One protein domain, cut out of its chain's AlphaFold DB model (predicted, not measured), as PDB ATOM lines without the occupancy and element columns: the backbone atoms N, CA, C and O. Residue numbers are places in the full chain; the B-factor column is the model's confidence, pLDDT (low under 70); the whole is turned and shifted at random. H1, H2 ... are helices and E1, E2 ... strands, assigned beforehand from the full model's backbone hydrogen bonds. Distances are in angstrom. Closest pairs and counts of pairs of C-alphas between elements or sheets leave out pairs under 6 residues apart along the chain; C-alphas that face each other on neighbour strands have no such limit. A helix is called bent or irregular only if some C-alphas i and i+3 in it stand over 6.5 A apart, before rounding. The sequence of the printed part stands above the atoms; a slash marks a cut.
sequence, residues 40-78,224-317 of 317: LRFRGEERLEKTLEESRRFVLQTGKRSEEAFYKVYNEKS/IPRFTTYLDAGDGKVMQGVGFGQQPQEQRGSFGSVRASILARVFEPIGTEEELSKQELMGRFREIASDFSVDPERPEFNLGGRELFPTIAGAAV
ATOM      1  N   LEU A  40     -13.552  35.906   3.353       56.53
ATOM      2  CA  LEU A  40     -14.905  35.339   3.298       56.53
ATOM      3  C   LEU A  40     -15.885  36.247   2.544       56.53
ATOM      4  O   LEU A  40     -16.924  35.763   2.099       56.53
ATOM      5  N   ARG A  41     -15.532  37.525   2.345       54.09
ATOM      6  CA  ARG A  41     -16.294  38.532   1.586       54.09
ATOM      7  C   ARG A  41     -16.076  38.436   0.066       54.09
ATOM      8  O   ARG A  41     -15.899  39.454  -0.604       54.09
ATOM      9  N   PHE A  42     -16.030  37.223  -0.479       56.31
ATOM     10  CA  PHE A  42     -16.012  37.044  -1.931       56.31
ATOM     11  C   PHE A  42     -17.392  37.379  -2.491       56.31
ATOM     12  O   PHE A  42     -18.352  36.664  -2.200       56.31
ATOM     13  N   ARG A  43     -17.461  38.400  -3.354       62.88
ATOM     14  CA  ARG A  43     -18.698  38.790  -4.040       62.88
ATOM     15  C   ARG A  43     -19.276  37.590  -4.801       62.88
ATOM     16  O   ARG A  43     -18.526  36.764  -5.322       62.88
ATOM     17  N   GLY A  44     -20.607  37.512  -4.907       65.12
ATOM     18  CA  GLY A  44     -21.327  36.377  -5.514       65.12
ATOM     19  C   GLY A  44     -20.756  35.874  -6.852       65.12
ATOM     20  O   GLY A  44     -20.646  34.662  -7.047       65.12
ATOM     21  N   GLU A  45     -20.292  36.781  -7.721       71.25
ATOM     22  CA  GLU A  45     -19.624  36.443  -8.988       71.25
ATOM     23  C   GLU A  45     -18.312  35.662  -8.794       71.25
ATOM     24  O   GLU A  45     -18.134  34.607  -9.398       71.25
ATOM     25  N   GLU A  46     -17.406  36.104  -7.916       78.25
ATOM     26  CA  GLU A  46     -16.114  35.434  -7.683       78.25
ATOM     27  C   GLU A  46     -16.315  34.019  -7.124       78.25
ATOM     28  O   GLU A  46     -15.609  33.065  -7.476       78.25
ATOM     29  N   ARG A  47     -17.333  33.850  -6.272       79.88
ATOM     30  CA  ARG A  47     -17.704  32.544  -5.725       79.88
ATOM     31  C   ARG A  47     -18.289  31.619  -6.791       79.88
ATOM     32  O   ARG A  47     -17.992  30.416  -6.785       79.88
ATOM     33  N   LEU A  48     -19.113  32.153  -7.688       85.81
ATOM     34  CA  LEU A  48     -19.646  31.417  -8.829       85.81
ATOM     35  C   LEU A  48     -18.512  30.978  -9.761       85.81
ATOM     36  O   LEU A  48     -18.406  29.791 -10.068       85.81
ATOM     37  N   GLU A  49     -17.608  31.884 -10.123       87.56
ATOM     38  CA  GLU A  49     -16.449  31.580 -10.965       87.56
ATOM     39  C   GLU A  49     -15.578  30.474 -10.363       87.56
ATOM     40  O   GLU A  49     -15.255  29.492 -11.037       87.56
ATOM     41  N   LYS A  50     -15.256  30.572  -9.067       85.94
ATOM     42  CA  LYS A  50     -14.520  29.523  -8.348       85.94
ATOM     43  C   LYS A  50     -15.270  28.192  -8.371       85.94
ATOM     44  O   LYS A  50     -14.658  27.139  -8.561       85.94
ATOM     45  N   THR A  51     -16.590  28.227  -8.192       87.25
ATOM     46  CA  THR A  51     -17.433  27.028  -8.228       87.25
ATOM     47  C   THR A  51     -17.400  26.365  -9.605       87.25
ATOM     48  O   THR A  51     -17.250  25.145  -9.675       87.25
ATOM     49  N   LEU A  52     -17.492  27.141 -10.688       89.50
ATOM     50  CA  LEU A  52     -17.417  26.631 -12.058       89.50
ATOM     51  C   LEU A  52     -16.032  26.079 -12.390       89.50
ATOM     52  O   LEU A  52     -15.939  24.998 -12.962       89.50
ATOM     53  N   GLU A  53     -14.961  26.752 -11.977       88.44
ATOM     54  CA  GLU A  53     -13.590  26.291 -12.212       88.44
ATOM     55  C   GLU A  53     -13.271  24.995 -11.447       88.44
ATOM     56  O   GLU A  53     -12.614  24.086 -11.953       88.44
ATOM     57  N   GLU A  54     -13.756  24.854 -10.213       87.69
ATOM     58  CA  GLU A  54     -13.633  23.598  -9.465       87.69
ATOM     59  C   GLU A  54     -14.446  22.460 -10.097       87.69
ATOM     60  O   GLU A  54     -13.973  21.321 -10.136       87.69
ATOM     61  N   SER A  55     -15.638  22.759 -10.618       88.62
ATOM     62  CA  SER A  55     -16.459  21.802 -11.368       88.62
ATOM     63  C   SER A  55     -15.789  21.388 -12.678       88.62
ATOM     64  O   SER A  55     -15.742  20.198 -12.986       88.62
ATOM     65  N   ARG A  56     -15.180  22.334 -13.403       87.88
ATOM     66  CA  ARG A  56     -14.384  22.068 -14.606       87.88
ATOM     67  C   ARG A  56     -13.239  21.112 -14.298       87.88
ATOM     68  O   ARG A  56     -13.118  20.077 -14.948       87.88
ATOM     69  N   ARG A  57     -12.442  21.405 -13.263       87.06
ATOM     70  CA  ARG A  57     -11.349  20.524 -12.820       87.06
ATOM     71  C   ARG A  57     -11.843  19.123 -12.469       87.06
ATOM     72  O   ARG A  57     -11.217  18.148 -12.871       87.06
ATOM     73  N   PHE A  58     -12.975  19.009 -11.775       87.44
ATOM     74  CA  PHE A  58     -13.589  17.715 -11.473       87.44
ATOM     75  C   PHE A  58     -13.956  16.925 -12.741       87.44
ATOM     76  O   PHE A  58     -13.645  15.735 -12.829       87.44
ATOM     77  N   VAL A  59     -14.576  17.576 -13.729       88.19
ATOM     78  CA  VAL A  59     -14.945  16.941 -15.003       88.19
ATOM     79  C   VAL A  59     -13.705  16.484 -15.767       88.19
ATOM     80  O   VAL A  59     -13.666  15.339 -16.207       88.19
ATOM     81  N   LEU A  60     -12.680  17.334 -15.880       84.94
ATOM     82  CA  LEU A  60     -11.434  17.005 -16.582       84.94
ATOM     83  C   LEU A  60     -10.681  15.841 -15.922       84.94
ATOM     84  O   LEU A  60     -10.127  14.992 -16.610       84.94
ATOM     85  N   GLN A  61     -10.687  15.769 -14.590       85.56
ATOM     86  CA  GLN A  61      -9.987  14.715 -13.849       85.56
ATOM     87  C   GLN A  61     -10.723  13.373 -13.849       85.56
ATOM     88  O   GLN A  61     -10.085  12.326 -13.793       85.56
ATOM     89  N   THR A  62     -12.059  13.386 -13.838       86.38
ATOM     90  CA  THR A  62     -12.855  12.170 -13.595       86.38
ATOM     91  C   THR A  62     -13.667  11.701 -14.795       86.38
ATOM     92  O   THR A  62     -14.177  10.582 -14.776       86.38
ATOM     93  N   GLY A  63     -13.862  12.558 -15.799       86.19
ATOM     94  CA  GLY A  63     -14.788  12.337 -16.909       86.19
ATOM     95  C   GLY A  63     -16.270  12.327 -16.508       86.19
ATOM     96  O   GLY A  63     -17.130  12.152 -17.367       86.19
ATOM     97  N   LYS A  64     -16.607  12.505 -15.222       87.50
ATOM     98  CA  LYS A  64     -17.987  12.422 -14.725       87.50
ATOM     99  C   LYS A  64     -18.706  13.756 -14.879       87.50
ATOM    100  O   LYS A  64     -18.191  14.788 -14.463       87.50
ATOM    101  N   ARG A  65     -19.919  13.714 -15.439       88.38
ATOM    102  CA  ARG A  65     -20.736  14.903 -15.762       88.38
ATOM    103  C   ARG A  65     -22.210  14.764 -15.386       88.38
ATOM    104  O   ARG A  65     -23.000  15.649 -15.682       88.38
ATOM    105  N   SER A  66     -22.597  13.645 -14.775       88.38
ATOM    106  CA  SER A  66     -23.992  13.409 -14.407       88.38
ATOM    107  C   SER A  66     -24.426  14.310 -13.253       88.38
ATOM    108  O   SER A  66     -23.613  14.719 -12.419       88.38
ATOM    109  N   GLU A  67     -25.733  14.555 -13.165       88.94
ATOM    110  CA  GLU A  67     -26.344  15.263 -12.036       88.94
ATOM    111  C   GLU A  67     -25.957  14.615 -10.703       88.94
ATOM    112  O   GLU A  67     -25.568  15.302  -9.765       88.94
ATOM    113  N   GLU A  68     -25.973  13.281 -10.637       88.19
ATOM    114  CA  GLU A  68     -25.569  12.520  -9.454       88.19
ATOM    115  C   GLU A  68     -24.110  12.796  -9.058       88.19
ATOM    116  O   GLU A  68     -23.812  12.993  -7.879       88.19
ATOM    117  N   ALA A  69     -23.196  12.858 -10.032       86.81
ATOM    118  CA  ALA A  69     -21.787  13.129  -9.771       86.81
ATOM    119  C   ALA A  69     -21.584  14.536  -9.192       86.81
ATOM    120  O   ALA A  69     -20.887  14.692  -8.186       86.81
ATOM    121  N   PHE A  70     -22.236  15.547  -9.773       88.44
ATOM    122  CA  PHE A  70     -22.182  16.910  -9.248       88.44
ATOM    123  C   PHE A  70     -22.879  17.040  -7.893       88.44
ATOM    124  O   PHE A  70     -22.344  17.695  -6.998       88.44
ATOM    125  N   TYR A  71     -24.019  16.377  -7.698       85.81
ATOM    126  CA  TYR A  71     -24.744  16.371  -6.428       85.81
ATOM    127  C   TYR A  71     -23.916  15.745  -5.304       85.81
ATOM    128  O   TYR A  71     -23.888  16.250  -4.182       85.81
ATOM    129  N   LYS A  72     -23.189  14.667  -5.602       80.44
ATOM    130  CA  LYS A  72     -22.275  14.027  -4.658       80.44
ATOM    131  C   LYS A  72     -21.147  14.981  -4.247       80.44
ATOM    132  O   LYS A  72     -20.975  15.253  -3.063       80.44
ATOM    133  N   VAL A  73     -20.458  15.595  -5.214       77.56
ATOM    134  CA  VAL A  73     -19.378  16.570  -4.950       77.56
ATOM    135  C   VAL A  73     -19.873  17.804  -4.192       77.56
ATOM    136  O   VAL A  73     -19.141  18.360  -3.369       77.56
ATOM    137  N   TYR A  74     -21.105  18.236  -4.461       73.44
ATOM    138  CA  TYR A  74     -21.752  19.343  -3.768       73.44
ATOM    139  C   TYR A  74     -21.928  19.063  -2.270       73.44
ATOM    140  O   TYR A  74     -21.685  19.950  -1.454       73.44
ATOM    141  N   ASN A  75     -22.321  17.835  -1.915       67.25
ATOM    142  CA  ASN A  75     -22.655  17.461  -0.540       67.25
ATOM    143  C   ASN A  75     -21.464  16.911   0.269       67.25
ATOM    144  O   ASN A  75     -21.465  17.050   1.488       67.25
ATOM    145  N   GLU A  76     -20.456  16.306  -0.372       64.81
ATOM    146  CA  GLU A  76     -19.388  15.551   0.318       64.81
ATOM    147  C   GLU A  76     -18.190  16.377   0.816       64.81
ATOM    148  O   GLU A  76     -17.394  15.879   1.608       64.81
ATOM    149  N   LYS A  77     -17.994  17.617   0.352       56.66
ATOM    150  CA  LYS A  77     -16.700  18.316   0.508       56.66
ATOM    151  C   LYS A  77     -16.499  19.143   1.787       56.66
ATOM    152  O   LYS A  77     -15.534  19.904   1.832       56.66
ATOM    153  N   SER A  78     -17.337  19.034   2.815       50.84
ATOM    154  CA  SER A  78     -17.343  20.095   3.835       50.84
ATOM    155  C   SER A  78     -16.388  19.944   5.008       50.84
ATOM    156  O   SER A  78     -16.028  20.966   5.584       50.84
ATOM    157  N   ILE A 224     -19.963  26.732   3.987       86.06
ATOM    158  CA  ILE A 224     -21.362  26.682   3.547       86.06
ATOM    159  C   ILE A 224     -21.449  26.010   2.169       86.06
ATOM    160  O   ILE A 224     -20.451  26.011   1.434       86.06
ATOM    161  N   PRO A 225     -22.608  25.449   1.781       87.12
ATOM    162  CA  PRO A 225     -22.748  24.768   0.499       87.12
ATOM    163  C   PRO A 225     -22.364  25.638  -0.712       87.12
ATOM    164  O   PRO A 225     -22.383  26.874  -0.671       87.12
ATOM    165  N   ARG A 226     -22.029  25.011  -1.844       86.56
ATOM    166  CA  ARG A 226     -21.791  25.760  -3.096       86.56
ATOM    167  C   ARG A 226     -23.068  26.497  -3.519       86.56
ATOM    168  O   ARG A 226     -24.169  26.098  -3.137       86.56
ATOM    169  N   PHE A 227     -22.915  27.560  -4.308       89.06
ATOM    170  CA  PHE A 227     -24.021  28.418  -4.764       89.06
ATOM    171  C   PHE A 227     -24.865  29.056  -3.649       89.06
ATOM    172  O   PHE A 227     -25.931  29.579  -3.930       89.06
ATOM    173  N   THR A 228     -24.412  29.011  -2.397       91.19
ATOM    174  CA  THR A 228     -24.980  29.804  -1.302       91.19
ATOM    175  C   THR A 228     -24.089  31.014  -1.049       91.19
ATOM    176  O   THR A 228     -22.905  30.994  -1.400       91.19
ATOM    177  N   THR A 229     -24.637  32.059  -0.439       90.06
ATOM    178  CA  THR A 229     -23.874  33.246  -0.019       90.06
ATOM    179  C   THR A 229     -23.714  33.267   1.496       90.06
ATOM    180  O   THR A 229     -24.574  32.746   2.212       90.06
ATOM    181  N   TYR A 230     -22.609  33.832   1.983       90.12
ATOM    182  CA  TYR A 230     -22.463  34.104   3.408       90.12
ATOM    183  C   TYR A 230     -23.333  35.298   3.803       90.12
ATOM    184  O   TYR A 230     -23.670  36.147   2.980       90.12
ATOM    185  N   LEU A 231     -23.681  35.369   5.082       90.88
ATOM    186  CA  LEU A 231     -24.513  36.441   5.619       90.88
ATOM    187  C   LEU A 231     -23.719  37.357   6.543       90.88
ATOM    188  O   LEU A 231     -22.872  36.889   7.302       90.88
ATOM    189  N   ASP A 232     -24.054  38.642   6.536       88.25
ATOM    190  CA  ASP A 232     -23.543  39.618   7.495       88.25
ATOM    191  C   ASP A 232     -24.328  39.591   8.823       88.25
ATOM    192  O   ASP A 232     -25.570  39.550   8.865       88.25
ATOM    193  N   ALA A 233     -23.591  39.643   9.932       87.12
ATOM    194  CA  ALA A 233     -24.117  39.659  11.291       87.12
ATOM    195  C   ALA A 233     -24.824  40.983  11.662       87.12
ATOM    196  O   ALA A 233     -25.520  41.050  12.672       87.12
ATOM    197  N   GLY A 234     -24.721  42.010  10.817       84.31
ATOM    198  CA  GLY A 234     -25.274  43.352  11.000       84.31
ATOM    199  C   GLY A 234     -24.246  44.378  11.489       84.31
ATOM    200  O   GLY A 234     -24.540  45.570  11.479       84.31
ATOM    201  N   ASP A 235     -23.051  43.938  11.889       86.06
ATOM    202  CA  ASP A 235     -21.920  44.774  12.321       86.06
ATOM    203  C   ASP A 235     -20.750  44.757  11.315       86.06
ATOM    204  O   ASP A 235     -19.641  45.184  11.639       86.06
ATOM    205  N   GLY A 236     -20.974  44.242  10.101       82.69
ATOM    206  CA  GLY A 236     -19.928  44.047   9.104       82.69
ATOM    207  C   GLY A 236     -19.194  42.709   9.240       82.69
ATOM    208  O   GLY A 236     -18.316  42.409   8.425       82.69
ATOM    209  N   LYS A 237     -19.471  41.887  10.257       86.69
ATOM    210  CA  LYS A 237     -18.836  40.570  10.366       86.69
ATOM    211  C   LYS A 237     -19.588  39.546   9.542       86.69
ATOM    212  O   LYS A 237     -20.807  39.425   9.619       86.69
ATOM    213  N   VAL A 238     -18.829  38.740   8.811       89.50
ATOM    214  CA  VAL A 238     -19.373  37.580   8.115       89.50
ATOM    215  C   VAL A 238     -19.702  36.494   9.137       89.50
ATOM    216  O   VAL A 238     -18.839  36.086   9.918       89.50
ATOM    217  N   MET A 239     -20.932  35.985   9.104       92.31
ATOM    218  CA  MET A 239     -21.339  34.816   9.875       92.31
ATOM    219  C   MET A 239     -20.730  33.556   9.250       92.31
ATOM    220  O   MET A 239     -21.361  32.863   8.450       92.31
ATOM    221  N   GLN A 240     -19.468  33.265   9.588       90.50
ATOM    222  CA  GLN A 240     -18.789  32.029   9.178       90.50
ATOM    223  C   GLN A 240     -19.686  30.821   9.486       90.50
ATOM    224  O   GLN A 240     -20.367  30.817  10.508       90.50
ATOM    225  N   GLY A 241     -19.716  29.827   8.593       90.75
ATOM    226  CA  GLY A 241     -20.560  28.633   8.716       90.75
ATOM    227  C   GLY A 241     -22.065  28.868   8.569       90.75
ATOM    228  O   GLY A 241     -22.821  27.910   8.701       90.75
ATOM    229  N   VAL A 242     -22.510  30.092   8.269       94.44
ATOM    230  CA  VAL A 242     -23.921  30.410   8.025       94.44
ATOM    231  C   VAL A 242     -24.105  30.914   6.601       94.44
ATOM    232  O   VAL A 242     -23.483  31.892   6.183       94.44
ATOM    233  N   GLY A 243     -24.943  30.218   5.839       93.44
ATOM    234  CA  GLY A 243     -25.179  30.498   4.428       93.44
ATOM    235  C   GLY A 243     -26.651  30.662   4.095       93.44
ATOM    236  O   GLY A 243     -27.510  30.132   4.795       93.44
ATOM    237  N   PHE A 244     -26.944  31.346   2.996       95.62
ATOM    238  CA  PHE A 244     -28.292  31.460   2.451       95.62
ATOM    239  C   PHE A 244     -28.407  30.848   1.055       95.62
ATOM    240  O   PHE A 244     -27.525  31.022   0.213       95.62
ATOM    241  N   GLY A 245     -29.535  30.184   0.808       95.31
ATOM    242  CA  GLY A 245     -30.017  29.854  -0.527       95.31
ATOM    243  C   GLY A 245     -31.544  29.848  -0.571       95.31
ATOM    244  O   GLY A 245     -32.212  29.421   0.367       95.31
ATOM    245  N   GLN A 246     -32.125  30.295  -1.673       95.94
ATOM    246  CA  GLN A 246     -33.559  30.269  -1.901       95.94
ATOM    247  C   GLN A 246     -33.993  28.877  -2.362       95.94
ATOM    248  O   GLN A 246     -33.410  28.293  -3.280       95.94
ATOM    249  N   GLN A 247     -35.040  28.333  -1.740       93.81
ATOM    250  CA  GLN A 247     -35.634  27.067  -2.161       93.81
ATOM    251  C   GLN A 247     -36.085  27.177  -3.630       93.81
ATOM    252  O   GLN A 247     -36.776  28.141  -3.971       93.81
ATOM    253  N   PRO A 248     -35.713  26.229  -4.513       90.19
ATOM    254  CA  PRO A 248     -36.258  26.187  -5.865       90.19
ATOM    255  C   PRO A 248     -37.788  26.184  -5.852       90.19
ATOM    256  O   PRO A 248     -38.393  25.566  -4.974       90.19
ATOM    257  N   GLN A 249     -38.395  26.838  -6.842       81.25
ATOM    258  CA  GLN A 249     -39.840  26.763  -7.062       81.25
ATOM    259  C   GLN A 249     -40.279  25.298  -7.242       81.25
ATOM    260  O   GLN A 249     -39.494  24.457  -7.700       81.25
ATOM    261  N   GLU A 250     -41.508  24.991  -6.816       64.94
ATOM    262  CA  GLU A 250     -42.018  23.624  -6.675       64.94
ATOM    263  C   GLU A 250     -41.787  22.746  -7.922       64.94
ATOM    264  O   GLU A 250     -41.749  23.218  -9.054       64.94
ATOM    265  N   GLN A 251     -41.648  21.433  -7.689       64.00
ATOM    266  CA  GLN A 251     -41.443  20.355  -8.678       64.00
ATOM    267  C   GLN A 251     -40.034  20.188  -9.277       64.00
ATOM    268  O   GLN A 251     -39.790  19.181  -9.938       64.00
ATOM    269  N   ARG A 252     -39.069  21.079  -9.009       70.69
ATOM    270  CA  ARG A 252     -37.696  20.955  -9.562       70.69
ATOM    271  C   ARG A 252     -36.682  20.233  -8.661       70.69
ATOM    272  O   ARG A 252     -35.548  20.006  -9.069       70.69
ATOM    273  N   GLY A 253     -37.087  19.841  -7.453       84.44
ATOM    274  CA  GLY A 253     -36.252  19.097  -6.503       84.44
ATOM    275  C   GLY A 253     -35.665  19.953  -5.375       84.44
ATOM    276  O   GLY A 253     -36.203  20.996  -5.002       84.44
ATOM    277  N   SER A 254     -34.576  19.477  -4.770       88.19
ATOM    278  CA  SER A 254     -33.879  20.179  -3.690       88.19
ATOM    279  C   SER A 254     -32.962  21.278  -4.238       88.19
ATOM    280  O   SER A 254     -32.619  21.296  -5.419       88.19
ATOM    281  N   PHE A 255     -32.509  22.191  -3.371       90.88
ATOM    282  CA  PHE A 255     -31.533  23.217  -3.759       90.88
ATOM    283  C   PHE A 255     -30.295  22.604  -4.429       90.88
ATOM    284  O   PHE A 255     -29.932  22.991  -5.539       90.88
ATOM    285  N   GLY A 256     -29.692  21.605  -3.777       89.50
ATOM    286  CA  GLY A 256     -28.507  20.927  -4.291       89.50
ATOM    287  C   GLY A 256     -28.774  20.180  -5.597       89.50
ATOM    288  O   GLY A 256     -27.925  20.222  -6.481       89.50
ATOM    289  N   SER A 257     -29.940  19.538  -5.757       91.12
ATOM    290  CA  SER A 257     -30.244  18.799  -6.990       91.12
ATOM    291  C   SER A 257     -30.402  19.741  -8.177       91.12
ATOM    292  O   SER A 257     -29.791  19.505  -9.210       91.12
ATOM    293  N   VAL A 258     -31.115  20.860  -8.010       93.31
ATOM    294  CA  VAL A 258     -31.273  21.864  -9.075       93.31
ATOM    295  C   VAL A 258     -29.923  22.426  -9.515       93.31
ATOM    296  O   VAL A 258     -29.638  22.492 -10.707       93.31
ATOM    297  N   ARG A 259     -29.051  22.793  -8.566       92.81
ATOM    298  CA  ARG A 259     -27.721  23.322  -8.905       92.81
ATOM    299  C   ARG A 259     -26.813  22.253  -9.526       92.81
ATOM    300  O   ARG A 259     -26.005  22.576 -10.393       92.81
ATOM    301  N   ALA A 260     -26.968  20.986  -9.144       92.50
ATOM    302  CA  ALA A 260     -26.274  19.876  -9.788       92.50
ATOM    303  C   ALA A 260     -26.758  19.639 -11.230       92.50
ATOM    304  O   ALA A 260     -25.924  19.412 -12.102       92.50
ATOM    305  N   SER A 261     -28.063  19.756 -11.500       94.00
ATOM    306  CA  SER A 261     -28.624  19.689 -12.857       94.00
ATOM    307  C   SER A 261     -28.115  20.817 -13.753       94.00
ATOM    308  O   SER A 261     -27.748  20.569 -14.901       94.00
ATOM    309  N   ILE A 262     -28.019  22.041 -13.222       94.44
ATOM    310  CA  ILE A 262     -27.418  23.175 -13.943       94.44
ATOM    311  C   ILE A 262     -25.974  22.839 -14.333       94.44
ATOM    312  O   ILE A 262     -25.617  22.933 -15.504       94.44
ATOM    313  N   LEU A 263     -25.153  22.393 -13.376       93.44
ATOM    314  CA  LEU A 263     -23.766  22.009 -13.655       93.44
ATOM    315  C   LEU A 263     -23.676  20.867 -14.675       93.44
ATOM    316  O   LEU A 263     -22.891  20.958 -15.614       93.44
ATOM    317  N   ALA A 264     -24.497  19.825 -14.539       92.62
ATOM    318  CA  ALA A 264     -24.524  18.717 -15.488       92.62
ATOM    319  C   ALA A 264     -24.732  19.212 -16.924       92.62
ATOM    320  O   ALA A 264     -23.951  18.855 -17.800       92.62
ATOM    321  N   ARG A 265     -25.698  20.111 -17.149       93.31
ATOM    322  CA  ARG A 265     -25.961  20.680 -18.480       93.31
ATOM    323  C   ARG A 265     -24.876  21.638 -18.966       93.31
ATOM    324  O   ARG A 265     -24.568  21.644 -20.151       93.31
ATOM    325  N   VAL A 266     -24.260  22.421 -18.075       92.81
ATOM    326  CA  VAL A 266     -23.138  23.308 -18.444       92.81
ATOM    327  C   VAL A 266     -21.968  22.493 -19.002       92.81
ATOM    328  O   VAL A 266     -21.329  22.904 -19.974       92.81
ATOM    329  N   PHE A 267     -21.703  21.328 -18.401       90.88
ATOM    330  CA  PHE A 267     -20.544  20.487 -18.704       90.88
ATOM    331  C   PHE A 267     -20.834  19.300 -19.647       90.88
ATOM    332  O   PHE A 267     -19.884  18.714 -20.162       90.88
ATOM    333  N   GLU A 268     -22.096  18.945 -19.901       86.56
ATOM    334  CA  GLU A 268     -22.526  17.876 -20.824       86.56
ATOM    335  C   GLU A 268     -21.853  17.951 -22.212       86.56
ATOM    336  O   GLU A 268     -21.196  16.978 -22.596       86.56
ATOM    337  N   PRO A 269     -21.930  19.083 -22.940       76.94
ATOM    338  CA  PRO A 269     -21.373  19.226 -24.291       76.94
ATOM    339  C   PRO A 269     -19.843  19.316 -24.374       76.94
ATOM    340  O   PRO A 269     -19.309  19.305 -25.476       76.94
ATOM    341  N   ILE A 270     -19.122  19.461 -23.261       72.06
ATOM    342  CA  ILE A 270     -17.667  19.670 -23.299       72.06
ATOM    343  C   ILE A 270     -16.993  18.350 -23.679       72.06
ATOM    344  O   ILE A 270     -17.196  17.363 -22.989       72.06
ATOM    345  N   GLY A 271     -16.193  18.260 -24.743       62.25
ATOM    346  CA  GLY A 271     -15.405  17.046 -25.038       62.25
ATOM    347  C   GLY A 271     -14.428  16.669 -23.906       62.25
ATOM    348  O   GLY A 271     -14.277  17.397 -22.932       62.25
ATOM    349  N   THR A 272     -13.745  15.522 -23.969       58.56
ATOM    350  CA  THR A 272     -12.631  15.245 -23.027       58.56
ATOM    351  C   THR A 272     -11.423  16.158 -23.262       58.56
ATOM    352  O   THR A 272     -10.578  16.269 -22.382       58.56
ATOM    353  N   GLU A 273     -11.361  16.822 -24.421       54.81
ATOM    354  CA  GLU A 273     -10.234  17.658 -24.866       54.81
ATOM    355  C   GLU A 273     -10.607  19.131 -25.108       54.81
ATOM    356  O   GLU A 273      -9.726  19.959 -25.320       54.81
ATOM    357  N   GLU A 274     -11.897  19.482 -25.085       65.44
ATOM    358  CA  GLU A 274     -12.344  20.834 -25.423       65.44
ATOM    359  C   GLU A 274     -12.284  21.740 -24.188       65.44
ATOM    360  O   GLU A 274     -13.058  21.606 -23.238       65.44
ATOM    361  N   GLU A 275     -11.331  22.668 -24.174       71.69
ATOM    362  CA  GLU A 275     -11.236  23.674 -23.125       71.69
ATOM    363  C   GLU A 275     -12.138  24.868 -23.445       71.69
ATOM    364  O   GLU A 275     -11.770  25.742 -24.223       71.69
ATOM    365  N   LEU A 276     -13.306  24.938 -22.799       78.12
ATOM    366  CA  LEU A 276     -14.086  26.175 -22.788       78.12
ATOM    367  C   LEU A 276     -13.335  27.263 -22.015       78.12
ATOM    368  O   LEU A 276     -12.852  27.041 -20.897       78.12
ATOM    369  N   SER A 277     -13.299  28.464 -22.581       85.69
ATOM    370  CA  SER A 277     -12.838  29.654 -21.880       85.69
ATOM    371  C   SER A 277     -13.754  29.983 -20.696       85.69
ATOM    372  O   SER A 277     -14.930  29.610 -20.637       85.69
ATOM    373  N   LYS A 278     -13.227  30.761 -19.745       84.75
ATOM    374  CA  LYS A 278     -13.996  31.262 -18.596       84.75
ATOM    375  C   LYS A 278     -15.273  31.997 -19.031       84.75
ATOM    376  O   LYS A 278     -16.318  31.827 -18.413       84.75
ATOM    377  N   GLN A 279     -15.193  32.798 -20.096       87.25
ATOM    378  CA  GLN A 279     -16.335  33.553 -20.618       87.25
ATOM    379  C   GLN A 279     -17.405  32.634 -21.214       87.25
ATOM    380  O   GLN A 279     -18.588  32.855 -20.967       87.25
ATOM    381  N   GLU A 280     -17.010  31.584 -21.935       89.12
ATOM    382  CA  GLU A 280     -17.951  30.601 -22.490       89.12
ATOM    383  C   GLU A 280     -18.641  29.792 -21.390       89.12
ATOM    384  O   GLU A 280     -19.855  29.598 -21.444       89.12
ATOM    385  N   LEU A 281     -17.899  29.371 -20.358       89.25
ATOM    386  CA  LEU A 281     -18.474  28.689 -19.193       89.25
ATOM    387  C   LEU A 281     -19.489  29.570 -18.464       89.25
ATOM    388  O   LEU A 281     -20.584  29.107 -18.152       89.25
ATOM    389  N   MET A 282     -19.145  30.838 -18.227       90.56
ATOM    390  CA  MET A 282     -20.062  31.802 -17.619       90.56
ATOM    391  C   MET A 282     -21.287  32.047 -18.504       90.56
ATOM    392  O   MET A 282     -22.404  32.049 -17.999       90.56
ATOM    393  N   GLY A 283     -21.109  32.207 -19.819       92.62
ATOM    394  CA  GLY A 283     -22.215  32.378 -20.765       92.62
ATOM    395  C   GLY A 283     -23.200  31.208 -20.723       92.62
ATOM    396  O   GLY A 283     -24.398  31.420 -20.547       92.62
ATOM    397  N   ARG A 284     -22.686  29.974 -20.771       93.38
ATOM    398  CA  ARG A 284     -23.504  28.756 -20.656       93.38
ATOM    399  C   ARG A 284     -24.189  28.638 -19.304       93.38
ATOM    400  O   ARG A 284     -25.356  28.267 -19.242       93.38
ATOM    401  N   PHE A 285     -23.480  28.959 -18.221       94.94
ATOM    402  CA  PHE A 285     -24.079  28.960 -16.891       94.94
ATOM    403  C   PHE A 285     -25.265  29.921 -16.818       94.94
ATOM    404  O   PHE A 285     -26.312  29.526 -16.319       94.94
ATOM    405  N   ARG A 286     -25.132  31.144 -17.347       95.00
ATOM    406  CA  ARG A 286     -26.207  32.146 -17.320       95.00
ATOM    407  C   ARG A 286     -27.465  31.684 -18.053       95.00
ATOM    408  O   ARG A 286     -28.568  31.826 -17.524       95.00
ATOM    409  N   GLU A 287     -27.290  31.121 -19.246       95.00
ATOM    410  CA  GLU A 287     -28.381  30.571 -20.055       95.00
ATOM    411  C   GLU A 287     -29.098  29.444 -19.302       95.00
ATOM    412  O   GLU A 287     -30.290  29.534 -19.011       95.00
ATOM    413  N   ILE A 288     -28.342  28.433 -18.866       95.50
ATOM    414  CA  ILE A 288     -28.901  27.245 -18.215       95.50
ATOM    415  C   ILE A 288     -29.516  27.594 -16.855       95.50
ATOM    416  O   ILE A 288     -30.589  27.102 -16.525       95.50
ATOM    417  N   ALA A 289     -28.877  28.438 -16.042       94.88
ATOM    418  CA  ALA A 289     -29.427  28.849 -14.750       94.88
ATOM    419  C   ALA A 289     -30.804  29.512 -14.912       94.88
ATOM    420  O   ALA A 289     -31.723  29.211 -14.143       94.88
ATOM    421  N   SER A 290     -30.973  30.326 -15.957       94.19
ATOM    422  CA  SER A 290     -32.243  30.982 -16.270       94.19
ATOM    423  C   SER A 290     -33.348  29.975 -16.616       94.19
ATOM    424  O   SER A 290     -34.464  30.118 -16.113       94.19
ATOM    425  N   ASP A 291     -33.048  28.900 -17.355       93.62
ATOM    426  CA  ASP A 291     -34.007  27.809 -17.627       93.62
ATOM    427  C   ASP A 291     -34.501  27.135 -16.336       93.62
ATOM    428  O   ASP A 291     -35.664  26.726 -16.207       93.62
ATOM    429  N   PHE A 292     -33.611  27.051 -15.345       93.75
ATOM    430  CA  PHE A 292     -33.903  26.550 -14.006       93.75
ATOM    431  C   PHE A 292     -34.522  27.602 -13.072       93.75
ATOM    432  O   PHE A 292     -34.815  27.282 -11.916       93.75
ATOM    433  N   SER A 293     -34.866  28.789 -13.581       94.31
ATOM    434  CA  SER A 293     -35.408  29.917 -12.813       94.31
ATOM    435  C   SER A 293     -34.490  30.347 -11.665       94.31
ATOM    436  O   SER A 293     -34.960  30.839 -10.641       94.31
ATOM    437  N   VAL A 294     -33.183  30.139 -11.823       94.81
ATOM    438  CA  VAL A 294     -32.129  30.565 -10.899       94.81
ATOM    439  C   VAL A 294     -31.569  31.897 -11.385       94.81
ATOM    440  O   VAL A 294     -31.402  32.083 -12.588       94.81
ATOM    441  N   ASP A 295     -31.298  32.828 -10.468       94.25
ATOM    442  CA  ASP A 295     -30.644  34.089 -10.828       94.25
ATOM    443  C   ASP A 295     -29.204  33.783 -11.287       94.25
ATOM    444  O   ASP A 295     -28.414  33.236 -10.511       94.25
ATOM    445  N   PRO A 296     -28.859  34.075 -12.551       92.06
ATOM    446  CA  PRO A 296     -27.580  33.678 -13.119       92.06
ATOM    447  C   PRO A 296     -26.391  34.483 -12.571       92.06
ATOM    448  O   PRO A 296     -25.263  33.995 -12.627       92.06
ATOM    449  N   GLU A 297     -26.626  35.674 -12.014       89.88
ATOM    450  CA  GLU A 297     -25.582  36.490 -11.382       89.88
ATOM    451  C   GLU A 297     -25.507  36.234  -9.871       89.88
ATOM    452  O   GLU A 297     -24.466  36.440  -9.245       89.88
ATOM    453  N   ARG A 298     -26.611  35.771  -9.273       91.06
ATOM    454  CA  ARG A 298     -26.703  35.445  -7.847       91.06
ATOM    455  C   ARG A 298     -27.387  34.096  -7.623       91.06
ATOM    456  O   ARG A 298     -28.539  34.055  -7.191       91.06
ATOM    457  N   PRO A 299     -26.696  32.976  -7.885       93.19
ATOM    458  CA  PRO A 299     -27.299  31.644  -7.936       93.19
ATOM    459  C   PRO A 299     -27.786  31.107  -6.587       93.19
ATOM    460  O   PRO A 299     -28.399  30.034  -6.540       93.19
ATOM    461  N   GLU A 300     -27.547  31.828  -5.495       93.69
ATOM    462  CA  GLU A 300     -28.227  31.629  -4.222       93.69
ATOM    463  C   GLU A 300     -29.714  32.016  -4.286       93.69
ATOM    464  O   GLU A 300     -30.497  31.480  -3.510       93.69
ATOM    465  N   PHE A 301     -30.131  32.871  -5.223       95.06
ATOM    466  CA  PHE A 301     -31.520  33.261  -5.464       95.06
ATOM    467  C   PHE A 301     -32.115  32.544  -6.680       95.06
ATOM    468  O   PHE A 301     -31.428  32.045  -7.571       95.06
ATOM    469  N   ASN A 302     -33.440  32.513  -6.716       95.31
ATOM    470  CA  ASN A 302     -34.212  32.304  -7.931       95.31
ATOM    471  C   ASN A 302     -34.390  33.649  -8.661       95.31
ATOM    472  O   ASN A 302     -34.188  34.710  -8.068       95.31
ATOM    473  N   LEU A 303     -34.825  33.626  -9.922       93.56
ATOM    474  CA  LEU A 303     -35.203  34.848 -10.645       93.56
ATOM    475  C   LEU A 303     -36.272  35.633  -9.860       93.56
ATOM    476  O   LEU A 303     -37.269  35.059  -9.417       93.56
ATOM    477  N   GLY A 304     -36.051  36.937  -9.662       93.69
ATOM    478  CA  GLY A 304     -36.908  37.800  -8.830       93.69
ATOM    479  C   GLY A 304     -36.785  37.555  -7.315       93.69
ATOM    480  O   GLY A 304     -37.570  38.070  -6.521       93.69
ATOM    481  N   GLY A 305     -35.841  36.710  -6.893       94.62
ATOM    482  CA  GLY A 305     -35.657  36.319  -5.499       94.62
ATOM    483  C   GLY A 305     -35.111  37.431  -4.613       94.62
ATOM    484  O   GLY A 305     -35.439  37.491  -3.431       94.62
ATOM    485  N   ARG A 306     -34.312  38.340  -5.170       94.25
ATOM    486  CA  ARG A 306     -33.682  39.427  -4.405       94.25
ATOM    487  C   ARG A 306     -34.712  40.438  -3.907       94.25
ATOM    488  O   ARG A 306     -34.544  41.017  -2.843       94.25
ATOM    489  N   GLU A 307     -35.777  40.635  -4.674       96.00
ATOM    490  CA  GLU A 307     -36.904  41.501  -4.339       96.00
ATOM    491  C   GLU A 307     -37.787  40.868  -3.254       96.00
ATOM    492  O   GLU A 307     -38.410  41.581  -2.471       96.00
ATOM    493  N   LEU A 308     -37.820  39.533  -3.188       95.56
ATOM    494  CA  LEU A 308     -38.530  38.781  -2.152       95.56
ATOM    495  C   LEU A 308     -37.751  38.723  -0.833       95.56
ATOM    496  O   LEU A 308     -38.364  38.668   0.226       95.56
ATOM    497  N   PHE A 309     -36.420  38.738  -0.897       96.19
ATOM    498  CA  PHE A 309     -35.526  38.670   0.261       96.19
ATOM    499  C   PHE A 309     -34.555  39.865   0.265       96.19
ATOM    500  O   PHE A 309     -33.344  39.692   0.072       96.19
ATOM    501  N   PRO A 310     -35.070  41.099   0.414       94.31
ATOM    502  CA  PRO A 310     -34.275  42.312   0.256       94.31
ATOM    503  C   PRO A 310     -33.227  42.479   1.359       94.31
ATOM    504  O   PRO A 310     -32.137  42.996   1.094       94.31
ATOM    505  N   THR A 311     -33.518  42.028   2.583       92.06
ATOM    506  CA  THR A 311     -32.578  42.150   3.705       92.06
ATOM    507  C   THR A 311     -31.354  41.285   3.452       92.06
ATOM    508  O   THR A 311     -30.225  41.744   3.599       92.06
ATOM    509  N   ILE A 312     -31.566  40.044   3.020       92.06
ATOM    510  CA  ILE A 312     -30.506  39.100   2.691       92.06
ATOM    511  C   ILE A 312     -29.796  39.528   1.416       92.06
ATOM    512  O   ILE A 312     -28.574  39.479   1.369       92.06
ATOM    513  N   ALA A 313     -30.512  40.006   0.397       89.56
ATOM    514  CA  ALA A 313     -29.882  40.507  -0.818       89.56
ATOM    515  C   ALA A 313     -28.906  41.662  -0.528       89.56
ATOM    516  O   ALA A 313     -27.853  41.717  -1.167       89.56
ATOM    517  N   GLY A 314     -29.231  42.533   0.435       84.50
ATOM    518  CA  GLY A 314     -28.358  43.615   0.900       84.50
ATOM    519  C   GLY A 314     -27.295  43.205   1.930       84.50
ATOM    520  O   GLY A 314     -26.264  43.865   2.014       84.50
ATOM    521  N   ALA A 315     -27.527  42.139   2.703       75.12
ATOM    522  CA  ALA A 315     -26.615  41.644   3.745       75.12
ATOM    523  C   ALA A 315     -25.697  40.499   3.289       75.12
ATOM    524  O   ALA A 315     -24.840  40.049   4.046       75.12
ATOM    525  N   ALA A 316     -25.917  39.974   2.092       66.75
ATOM    526  CA  ALA A 316     -25.108  38.928   1.498       66.75
ATOM    527  C   ALA A 316     -23.779  39.496   0.999       66.75
ATOM    528  O   ALA A 316     -23.746  40.566   0.382       66.75
ATOM    529  N   VAL A 317     -22.705  38.758   1.275       56.72
ATOM    530  CA  VAL A 317     -21.323  39.205   1.064       56.72
ATOM    531  C   VAL A 317     -20.596  38.325   0.065       56.72
ATOM    532  O   VAL A 317     -20.845  37.092   0.070       56.72
TER     533      VAL A 317
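This is residues 40 to 78 and 224 to 317 of the 317 residues of an uncharacterized protein of Candidatus Woykebacteria bacterium GWB1_45_5 (UniProt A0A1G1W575). An elongated body has a bent two-strand hairpin, E1 and E2, with the small helix H6 beside E1 towards one end, and a group of crossed helices towards the other. In that group H3 lies between H2 and H4, which pack on it at steep tilts, and H1, the longest helix, runs close by. The printed part has 133 residues, with six named helices and two named strands in the order H1 H2 E1 E2 H3 H4 H5 H6; the sheet, order E1 - E2, is antiparallel and the class is mostly helix. The whole is compact, with a radius of gyration of the C-alphas of 14.7 A and spans of 47 by 30 by 27 A.

Start at the hairpin of E1, residues 229 to 232, and E2, residues 238 to 246, which are antiparallel at 126 degrees. Look for N 239 and O 231, 2.8 A apart, and N 244 and O 229, 2.9 A apart, both within hydrogen-bond range. E2 bends by 93 degrees at residue 241. Next find H6, residues 310 to 315, whose Ala 315 has its C-alpha 5.3 A from that of Asp 232, the closest pair with E1. H5, residues 305 to 308, and H6 only just touch, with 3 pairs of C-alphas within 8 A, and touch only at the corner; the closest C-alphas, of Arg 306 and Ala 313, are 5.3 A apart. Move on to H3, residues 255 to 267, the hub. H2, residues 67 to 76, touches H3 at a steep tilt of 54 degrees, opposite ways; the closest C-alphas, of Glu 67 and Ser 261, are 5.0 A apart. H4, residues 278 to 291, touches residues 262 to 266 of H3 at a steep tilt of 50 degrees, opposite ways; its closest C-alphas are those of Val 266 and Arg 284, 5.9 A apart. H1, residues 44 to 62, only just touches H3, with 3 pairs of C-alphas within 8 A, the closest being Arg 56 and Phe 267 at 7.6 A. H2 and H4 are apart. Every O i to N i+4 pair is within hydrogen-bond range in H1, H2, H3, H4 and H6; H5 is too short for such a pair.

Find C-alpha 44 at (-21.327, 36.377, -5.514); from there H1 runs 26.9 A. H4 spans 20.3 A, H3 and E2 18.8 A each. H6 ends at C-alpha 315, (-26.615, 41.644, 3.745).

The farthest C-alphas, of Asp 235 and Glu 273, are 47.5 A apart. Residues 79 to 223 are not printed; C-alphas 78 and 224 are 7.7 A apart across the cut. The link from H4 to H5 is long. Confidence is under 70 at residues 40 to 44, 75 to 78, 250 to 251, 271 to 274 and 316 to 317.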